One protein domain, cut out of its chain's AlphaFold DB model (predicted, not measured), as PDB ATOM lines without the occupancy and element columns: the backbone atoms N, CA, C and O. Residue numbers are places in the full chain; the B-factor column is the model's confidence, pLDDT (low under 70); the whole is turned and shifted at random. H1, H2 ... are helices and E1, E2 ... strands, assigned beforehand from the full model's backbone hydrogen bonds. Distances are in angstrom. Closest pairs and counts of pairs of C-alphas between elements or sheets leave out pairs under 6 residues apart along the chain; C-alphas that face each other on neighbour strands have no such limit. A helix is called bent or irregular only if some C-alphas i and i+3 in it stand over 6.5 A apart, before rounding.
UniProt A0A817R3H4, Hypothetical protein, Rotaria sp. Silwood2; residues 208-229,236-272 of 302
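Overview. This is residues 208 to 229 and 236 to 272 of the 302 residues of the protein "Hypothetical protein" of Rotaria sp. Silwood2 (UniProt A0A817R3H4). Picture an open arch: the short two-stranded ribbon E1 and E2 makes its top, the long helix H2 runs off from the end of E2 as one leg, the shorter helix H1 makes the other leg, and the unnamed tail of residues 262 to 272 folds back from the far end of H2 across the gap toward the side of H1. The two helices stay apart, and residues 244 to 253, which belong to H2, stick out free. The printed part has 59 residues with two named strands and two named helices, in the chain order E1, H1, E2, H2; the sheet has the order E1 - E2 and is antiparallel, and the class is mostly helix. The whole is loose, with a radius of gyration of the C-alphas of 14.5 A, and only just elongated, spanning 40 by 26 by 20 A.

Arrangement. Look first at the sheet, where E1, residues 208 to 210, and E2, residues 239 to 242, are antiparallel neighbours with 143 degrees between their directions. Here the C-alphas of Gln 210 and Asp 239 face each other at 4.3 A, and those of Leu 208 and Ile 241 at 5.1 A. Find N 209 and O 240, 3.0 A apart, and N 240 and O 209, 2.8 A apart; both pairs are within hydrogen-bond range. From E2 a tight link of one residue, Asn 243, leads to H2, residues 244 to 261. H2 and E1 are apart, with no C-alpha of the one within 8 A of the other. From E1 a tight link of five residues leads to H1, residues 216 to 228, and H1 and H2 are apart. In H1 and H2 every O i to N i+4 pair is within hydrogen-bond range.

Along the chain. Find C-alpha 208 at (177.077, 167.753, 179.500), where E1 begins; it runs 6.5 A to C-alpha 210. E2 runs 9.4 A from Asp 239 to Glu 242. H2 starts at C-alpha 244 at (177.339, 156.425, 184.274) and runs 25.4 A to C-alpha 261 at (187.985, 151.629, 206.842). H1 runs 18.7 A from Glu 216 to Gly 228. Neither helix is bent.

Size, cuts and confidence. The two C-alphas farthest apart, those of Ile 236 and Gly 262, are 40.8 A apart. Between Glu 229 and Ile 236 look for the cut: residues 230 to 235 are not printed, and the C-alphas of 229 and 236 are 14.9 A apart. The link from H1 to E2 is the link across this cut; of the links printed whole, both are tight. The mean pLDDT of the printed part is 83.3, and residues 228 to 229, 244 and 248 are under 70.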
ATOM      1  N   LEU A 208     177.188 166.505 178.753       76.06
ATOM      2  CA  LEU A 208     177.077 167.753 179.500       76.06
ATOM      3  C   LEU A 208     175.656 168.279 179.377       76.06
ATOM      4  O   LEU A 208     175.223 168.654 178.286       76.06
ATOM      5  N   THR A 209     174.965 168.346 180.508       84.69
ATOM      6  CA  THR A 209     173.599 168.862 180.581       84.69
ATOM      7  C   THR A 209     173.614 170.172 181.353       84.69
ATOM      8  O   THR A 209     173.989 170.208 182.525       84.69
ATOM      9  N   GLN A 210     173.218 171.269 180.706       86.75
ATOM     10  CA  GLN A 210     173.150 172.564 181.379       86.75
ATOM     11  C   GLN A 210     172.079 172.528 182.475       86.75
ATOM     12  O   GLN A 210     170.912 172.227 182.218       86.75
ATOM     13  N   VAL A 211     172.469 172.873 183.699       88.56
ATOM     14  CA  VAL A 211     171.563 172.913 184.845       88.56
ATOM     15  C   VAL A 211     170.761 174.215 184.805       88.56
ATOM     16  O   VAL A 211     171.320 175.308 184.707       88.56
ATOM     17  N   SER A 212     169.433 174.106 184.898       88.75
ATOM     18  CA  SER A 212     168.534 175.265 184.936       88.75
ATOM     19  C   SER A 212     168.804 176.133 186.168       88.75
ATOM     20  O   SER A 212     168.823 175.632 187.292       88.75
ATOM     21  N   GLU A 213     168.922 177.448 185.976       91.19
ATOM     22  CA  GLU A 213     169.144 178.417 187.063       91.19
ATOM     23  C   GLU A 213     168.028 178.422 188.122       91.19
ATOM     24  O   GLU A 213     168.248 178.805 189.272       91.19
ATOM     25  N   GLN A 214     166.824 177.989 187.745       90.56
ATOM     26  CA  GLN A 214     165.660 177.917 188.628       90.56
ATOM     27  C   GLN A 214     165.630 176.631 189.468       90.56
ATOM     28  O   GLN A 214     164.834 176.532 190.400       90.56
ATOM     29  N   SER A 215     166.473 175.646 189.145       87.88
ATOM     30  CA  SER A 215     166.503 174.354 189.828       87.88
ATOM     31  C   SER A 215     167.135 174.434 191.220       87.88
ATOM     32  O   SER A 215     168.048 175.224 191.476       87.88
ATOM     33  N   GLU A 216     166.698 173.554 192.124       89.31
ATOM     34  CA  GLU A 216     167.306 173.427 193.453       89.31
ATOM     35  C   GLU A 216     168.782 173.017 193.388       89.31
ATOM     36  O   GLU A 216     169.591 173.480 194.193       89.31
ATOM     37  N   GLU A 217     169.151 172.183 192.411       88.19
ATOM     38  CA  GLU A 217     170.534 171.770 192.181       88.19
ATOM     39  C   GLU A 217     171.428 172.966 191.866       88.19
ATOM     40  O   GLU A 217     172.461 173.127 192.518       88.19
ATOM     41  N   PHE A 218     171.020 173.835 190.932       92.25
ATOM     42  CA  PHE A 218     171.784 175.039 190.608       92.25
ATOM     43  C   PHE A 218     171.985 175.899 191.850       92.25
ATOM     44  O   PHE A 218     173.102 176.316 192.149       92.25
ATOM     45  N   GLN A 219     170.913 176.135 192.611       89.31
ATOM     46  CA  GLN A 219     170.975 176.960 193.815       89.31
ATOM     47  C   GLN A 219     171.879 176.350 194.891       89.31
ATOM     48  O   GLN A 219     172.601 177.084 195.568       89.31
ATOM     49  N   ARG A 220     171.873 175.020 195.043       91.50
ATOM     50  CA  ARG A 220     172.758 174.294 195.962       91.50
ATOM     51  C   ARG A 220     174.220 174.408 195.533       91.50
ATOM     52  O   ARG A 220     175.020 174.921 196.303       91.50
ATOM     53  N   VAL A 221     174.552 174.028 194.299       89.25
ATOM     54  CA  VAL A 221     175.939 174.044 193.798       89.25
ATOM     55  C   VAL A 221     176.500 175.469 193.769       89.25
ATOM     56  O   VAL A 221     177.629 175.704 194.196       89.25
ATOM     57  N   ALA A 222     175.700 176.452 193.345       90.25
ATOM     58  CA  ALA A 222     176.091 177.859 193.367       90.25
ATOM     59  C   ALA A 222     176.348 178.370 194.792       90.25
ATOM     60  O   ALA A 222     177.235 179.198 195.000       90.25
ATOM     61  N   ARG A 223     175.572 177.906 195.780       89.12
ATOM     62  CA  ARG A 223     175.800 178.234 197.191       89.12
ATOM     63  C   ARG A 223     177.116 177.634 197.677       89.12
ATOM     64  O   ARG A 223     177.914 178.375 198.240       89.12
ATOM     65  N   ASP A 224     177.346 176.350 197.426       88.38
ATOM     66  CA  ASP A 224     178.553 175.647 197.875       88.38
ATOM     67  C   ASP A 224     179.818 176.272 197.265       88.38
ATOM     68  O   ASP A 224     180.797 176.505 197.973       88.38
ATOM     69  N   PHE A 225     179.765 176.652 195.983       87.81
ATOM     70  CA  PHE A 225     180.852 177.370 195.312       87.81
ATOM     71  C   PHE A 225     181.134 178.731 195.961       87.81
ATOM     72  O   PHE A 225     182.279 179.033 196.284       87.81
ATOM     73  N   ARG A 226     180.093 179.536 196.218       87.50
ATOM     74  CA  ARG A 226     180.236 180.870 196.835       87.50
ATOM     75  C   ARG A 226     180.736 180.814 198.276       87.50
ATOM     76  O   ARG A 226     181.422 181.734 198.701       87.50
ATOM     77  N   ILE A 227     180.397 179.764 199.032       80.75
ATOM     78  CA  ILE A 227     180.908 179.570 200.400       80.75
ATOM     79  C   ILE A 227     182.431 179.381 200.381       80.75
ATOM     80  O   ILE A 227     183.120 179.896 201.260       80.75
ATOM     81  N   GLY A 228     182.950 178.657 199.387       69.44
ATOM     82  CA  GLY A 228     184.385 178.426 199.212       69.44
ATOM     83  C   GLY A 228     185.133 179.549 198.486       69.44
ATOM     84  O   GLY A 228     186.359 179.491 198.384       69.44
ATOM     85  N   GLU A 229     184.433 180.558 197.963       69.69
ATOM     86  CA  GLU A 229     185.022 181.582 197.107       69.69
ATOM     87  C   GLU A 229     185.641 182.738 197.908       69.69
ATOM     88  O   GLU A 229     185.010 183.350 198.769       69.69
ATOM     89  N   ILE A 236     178.386 182.128 185.478       88.00
ATOM     90  CA  ILE A 236     177.819 182.275 184.126       88.00
ATOM     91  C   ILE A 236     176.889 181.102 183.795       88.00
ATOM     92  O   ILE A 236     175.823 181.308 183.228       88.00
ATOM     93  N   ARG A 237     177.298 179.873 184.129       88.56
ATOM     94  CA  ARG A 237     176.498 178.651 183.975       88.56
ATOM     95  C   ARG A 237     177.022 177.546 184.886       88.56
ATOM     96  O   ARG A 237     178.155 177.626 185.359       88.56
ATOM     97  N   ILE A 238     176.203 176.518 185.081       89.19
ATOM     98  CA  ILE A 238     176.581 175.263 185.729       89.19
ATOM     99  C   ILE A 238     176.153 174.142 184.787       89.19
ATOM    100  O   ILE A 238     174.984 174.070 184.411       89.19
ATOM    101  N   ASP A 239     177.101 173.293 184.411       85.19
ATOM    102  CA  ASP A 239     176.861 172.126 183.569       85.19
ATOM    103  C   ASP A 239     177.048 170.868 184.425       85.19
ATOM    104  O   ASP A 239     178.035 170.749 185.157       85.19
ATOM    105  N   ARG A 240     176.095 169.938 184.355       88.62
ATOM    106  CA  ARG A 240     176.195 168.626 184.995       88.62
ATOM    107  C   ARG A 240     176.953 167.680 184.072       88.62
ATOM    108  O   ARG A 240     176.619 167.569 182.894       88.62
ATOM    109  N   ILE A 241     177.945 166.990 184.627       87.25
ATOM    110  CA  ILE A 241     178.671 165.920 183.941       87.25
ATOM    111  C   ILE A 241     177.923 164.610 184.184       87.25
ATOM    112  O   ILE A 241     177.793 164.168 185.325       87.25
ATOM    113  N   GLU A 242     177.443 163.989 183.114       81.81
ATOM    114  CA  GLU A 242     176.700 162.733 183.153       81.81
ATOM    115  C   GLU A 242     177.529 161.632 182.485       81.81
ATOM    116  O   GLU A 242     177.636 161.549 181.260       81.81
ATOM    117  N   ASN A 243     178.143 160.789 183.319       77.19
ATOM    118  CA  ASN A 243     178.914 159.626 182.893       77.19
ATOM    119  C   ASN A 243     178.634 158.452 183.837       77.19
ATOM    120  O   ASN A 243     179.187 158.378 184.936       77.19
ATOM    121  N   LEU A 244     177.745 157.544 183.422       68.31
ATOM    122  CA  LEU A 244     177.339 156.425 184.274       68.31
ATOM    123  C   LEU A 244     178.501 155.462 184.534       68.31
ATOM    124  O   LEU A 244     178.621 154.945 185.639       68.31
ATOM    125  N   THR A 245     179.384 155.259 183.552       71.44
ATOM    126  CA  THR A 245     180.560 154.401 183.721       71.44
ATOM    127  C   THR A 245     181.442 154.912 184.860       71.44
ATOM    128  O   THR A 245     181.775 154.134 185.751       71.44
ATOM    129  N   TRP A 246     181.735 156.218 184.902       77.25
ATOM    130  CA  TRP A 246     182.466 156.817 186.025       77.25
ATOM    131  C   TRP A 246     181.716 156.729 187.336       77.25
ATOM    132  O   TRP A 246     182.327 156.430 188.357       77.25
ATOM    133  N   LEU A 247     180.410 156.988 187.317       72.44
ATOM    134  CA  LEU A 247     179.610 156.976 188.532       72.44
ATOM    135  C   LEU A 247     179.653 155.600 189.203       72.44
ATOM    136  O   LEU A 247     179.899 155.510 190.404       72.44
ATOM    137  N   VAL A 248     179.466 154.526 188.431       69.94
ATOM    138  CA  VAL A 248     179.478 153.177 189.002       69.94
ATOM    139  C   VAL A 248     180.879 152.781 189.466       69.94
ATOM    140  O   VAL A 248     181.027 152.246 190.563       69.94
ATOM    141  N   GLN A 249     181.919 153.098 188.693       71.56
ATOM    142  CA  GLN A 249     183.302 152.838 189.105       71.56
ATOM    143  C   GLN A 249     183.664 153.569 190.396       71.56
ATOM    144  O   GLN A 249     184.245 152.973 191.300       71.56
ATOM    145  N   TYR A 250     183.263 154.836 190.512       80.19
ATOM    146  CA  TYR A 250     183.457 155.622 191.720       80.19
ATOM    147  C   TYR A 250     182.795 154.960 192.935       80.19
ATOM    148  O   TYR A 250     183.435 154.813 193.974       80.19
ATOM    149  N   PHE A 251     181.542 154.508 192.814       78.00
ATOM    150  CA  PHE A 251     180.845 153.864 193.928       78.00
ATOM    151  C   PHE A 251     181.397 152.487 194.294       78.00
ATOM    152  O   PHE A 251     181.410 152.148 195.480       78.00
ATOM    153  N   ASN A 252     181.889 151.718 193.322       73.69
ATOM    154  CA  ASN A 252     182.569 150.454 193.598       73.69
ATOM    155  C   ASN A 252     183.834 150.687 194.433       73.69
ATOM    156  O   ASN A 252     184.000 150.069 195.484       73.69
ATOM    157  N   GLU A 253     184.672 151.643 194.030       77.56
ATOM    158  CA  GLU A 253     185.869 152.023 194.787       77.56
ATOM    159  C   GLU A 253     185.518 152.595 196.163       77.56
ATOM    160  O   GLU A 253     186.121 152.219 197.172       77.56
ATOM    161  N   LYS A 254     184.490 153.448 196.242       81.12
ATOM    162  CA  LYS A 254     184.002 153.982 197.516       81.12
ATOM    163  C   LYS A 254     183.619 152.850 198.470       81.12
ATOM    164  O   LYS A 254     184.031 152.876 199.625       81.12
ATOM    165  N   LYS A 255     182.879 151.842 197.996       75.31
ATOM    166  CA  LYS A 255     182.475 150.690 198.811       75.31
ATOM    167  C   LYS A 255     183.685 149.907 199.325       75.31
ATOM    168  O   LYS A 255     183.753 149.621 200.515       75.31
ATOM    169  N   ILE A 256     184.665 149.628 198.463       76.75
ATOM    170  CA  ILE A 256     185.913 148.951 198.854       76.75
ATOM    171  C   ILE A 256     186.639 149.743 199.954       76.75
ATOM    172  O   ILE A 256     187.140 149.171 200.926       76.75
ATOM    173  N   ILE A 257     186.693 151.072 199.823       75.31
ATOM    174  CA  ILE A 257     187.319 151.960 200.808       75.31
ATOM    175  C   ILE A 257     186.528 151.981 202.122       75.31
ATOM    176  O   ILE A 257     187.144 151.893 203.187       75.31
ATOM    177  N   ASP A 258     185.199 152.072 202.060       79.56
ATOM    178  CA  ASP A 258     184.310 152.071 203.225       79.56
ATOM    179  C   ASP A 258     184.445 150.772 204.022       79.56
ATOM    180  O   ASP A 258     184.657 150.813 205.236       79.56
ATOM    181  N   ASP A 259     184.411 149.627 203.336       78.56
ATOM    182  CA  ASP A 259     184.560 148.300 203.937       78.56
ATOM    183  C   ASP A 259     185.937 148.153 204.600       78.56
ATOM    184  O   ASP A 259     186.054 147.664 205.727       78.56
ATOM    185  N   ARG A 260     186.994 148.644 203.940       86.06
ATOM    186  CA  ARG A 260     188.363 148.620 204.473       86.06
ATOM    187  C   ARG A 260     188.535 149.507 205.707       86.06
ATOM    188  O   ARG A 260     189.321 149.169 206.591       86.06
ATOM    189  N   LEU A 261     187.865 150.658 205.750       87.19
ATOM    190  CA  LEU A 261     187.985 151.629 206.842       87.19
ATOM    191  C   LEU A 261     186.937 151.435 207.948       87.19
ATOM    192  O   LEU A 261     187.071 152.042 209.011       87.19
ATOM    193  N   GLY A 262     185.914 150.608 207.717       89.12
ATOM    194  CA  GLY A 262     184.815 150.368 208.651       89.12
ATOM    195  C   GLY A 262     183.938 151.598 208.906       89.12
ATOM    196  O   GLY A 262     183.353 151.717 209.983       89.12
ATOM    197  N   ARG A 263     183.880 152.543 207.959       87.94
ATOM    198  CA  ARG A 263     183.117 153.799 208.060       87.94
ATOM    199  C   ARG A 263     182.698 154.290 206.678       87.94
ATOM    200  O   ARG A 263     183.381 154.002 205.707       87.94
ATOM    201  N   THR A 264     181.612 155.055 206.605       82.88
ATOM    202  CA  THR A 264     181.017 155.519 205.336       82.88
ATOM    203  C   THR A 264     181.264 157.001 205.031       82.88
ATOM    204  O   THR A 264     180.937 157.472 203.941       82.88
ATOM    205  N   ASP A 265     181.878 157.738 205.964       89.88
ATOM    206  CA  ASP A 265     182.214 159.168 205.880       89.88
ATOM    207  C   ASP A 265     183.547 159.425 205.146       89.88
ATOM    208  O   ASP A 265     184.376 160.239 205.554       89.88
ATOM    209  N   THR A 266     183.782 158.681 204.069       86.19
ATOM    210  CA  THR A 266     185.042 158.664 203.306       86.19
ATOM    211  C   THR A 266     185.039 159.601 202.098       86.19
ATOM    212  O   THR A 266     186.081 159.812 201.480       86.19
ATOM    213  N   GLU A 267     183.882 160.174 201.769       89.31
ATOM    214  CA  GLU A 267     183.659 161.024 200.603       89.31
ATOM    215  C   GLU A 267     183.571 162.500 201.007       89.31
ATOM    216  O   GLU A 267     182.938 162.858 202.003       89.31
ATOM    217  N   LEU A 268     184.207 163.362 200.214       86.69
ATOM    218  CA  LEU A 268     184.204 164.811 200.392       86.69
ATOM    219  C   LEU A 268     183.895 165.497 199.063       86.69
ATOM    220  O   LEU A 268     184.426 165.118 198.019       86.69
ATOM    221  N   LEU A 269     183.099 166.562 199.123       84.44
ATOM    222  CA  LEU A 269     182.878 167.455 197.991       84.44
ATOM    223  C   LEU A 269     184.009 168.489 197.924       84.44
ATOM    224  O   LEU A 269     184.198 169.262 198.863       84.44
ATOM    225  N   LEU A 270     184.749 168.507 196.814       86.38
ATOM    226  CA  LEU A 270     185.899 169.389 196.596       86.38
ATOM    227  C   LEU A 270     185.781 170.132 195.259       86.38
ATOM    228  O   LEU A 270     185.106 169.678 194.338       86.38
ATOM    229  N   PHE A 271     186.486 171.261 195.139       85.00
ATOM    230  CA  PHE A 271     186.565 172.039 193.902       85.00
ATOM    231  C   PHE A 271     187.926 171.866 193.227       85.00
ATOM    232  O   PHE A 271     188.968 171.964 193.876       85.00
ATOM    233  N   HIS A 272     187.915 171.670 191.907       82.12
ATOM    234  CA  HIS A 272     189.118 171.601 191.084       82.12
ATOM    235  C   HIS A 272     189.092 172.700 190.015       82.12
ATOM    236  O   HIS A 272     188.363 172.612 189.027       82.12
TER     237      HIS A 272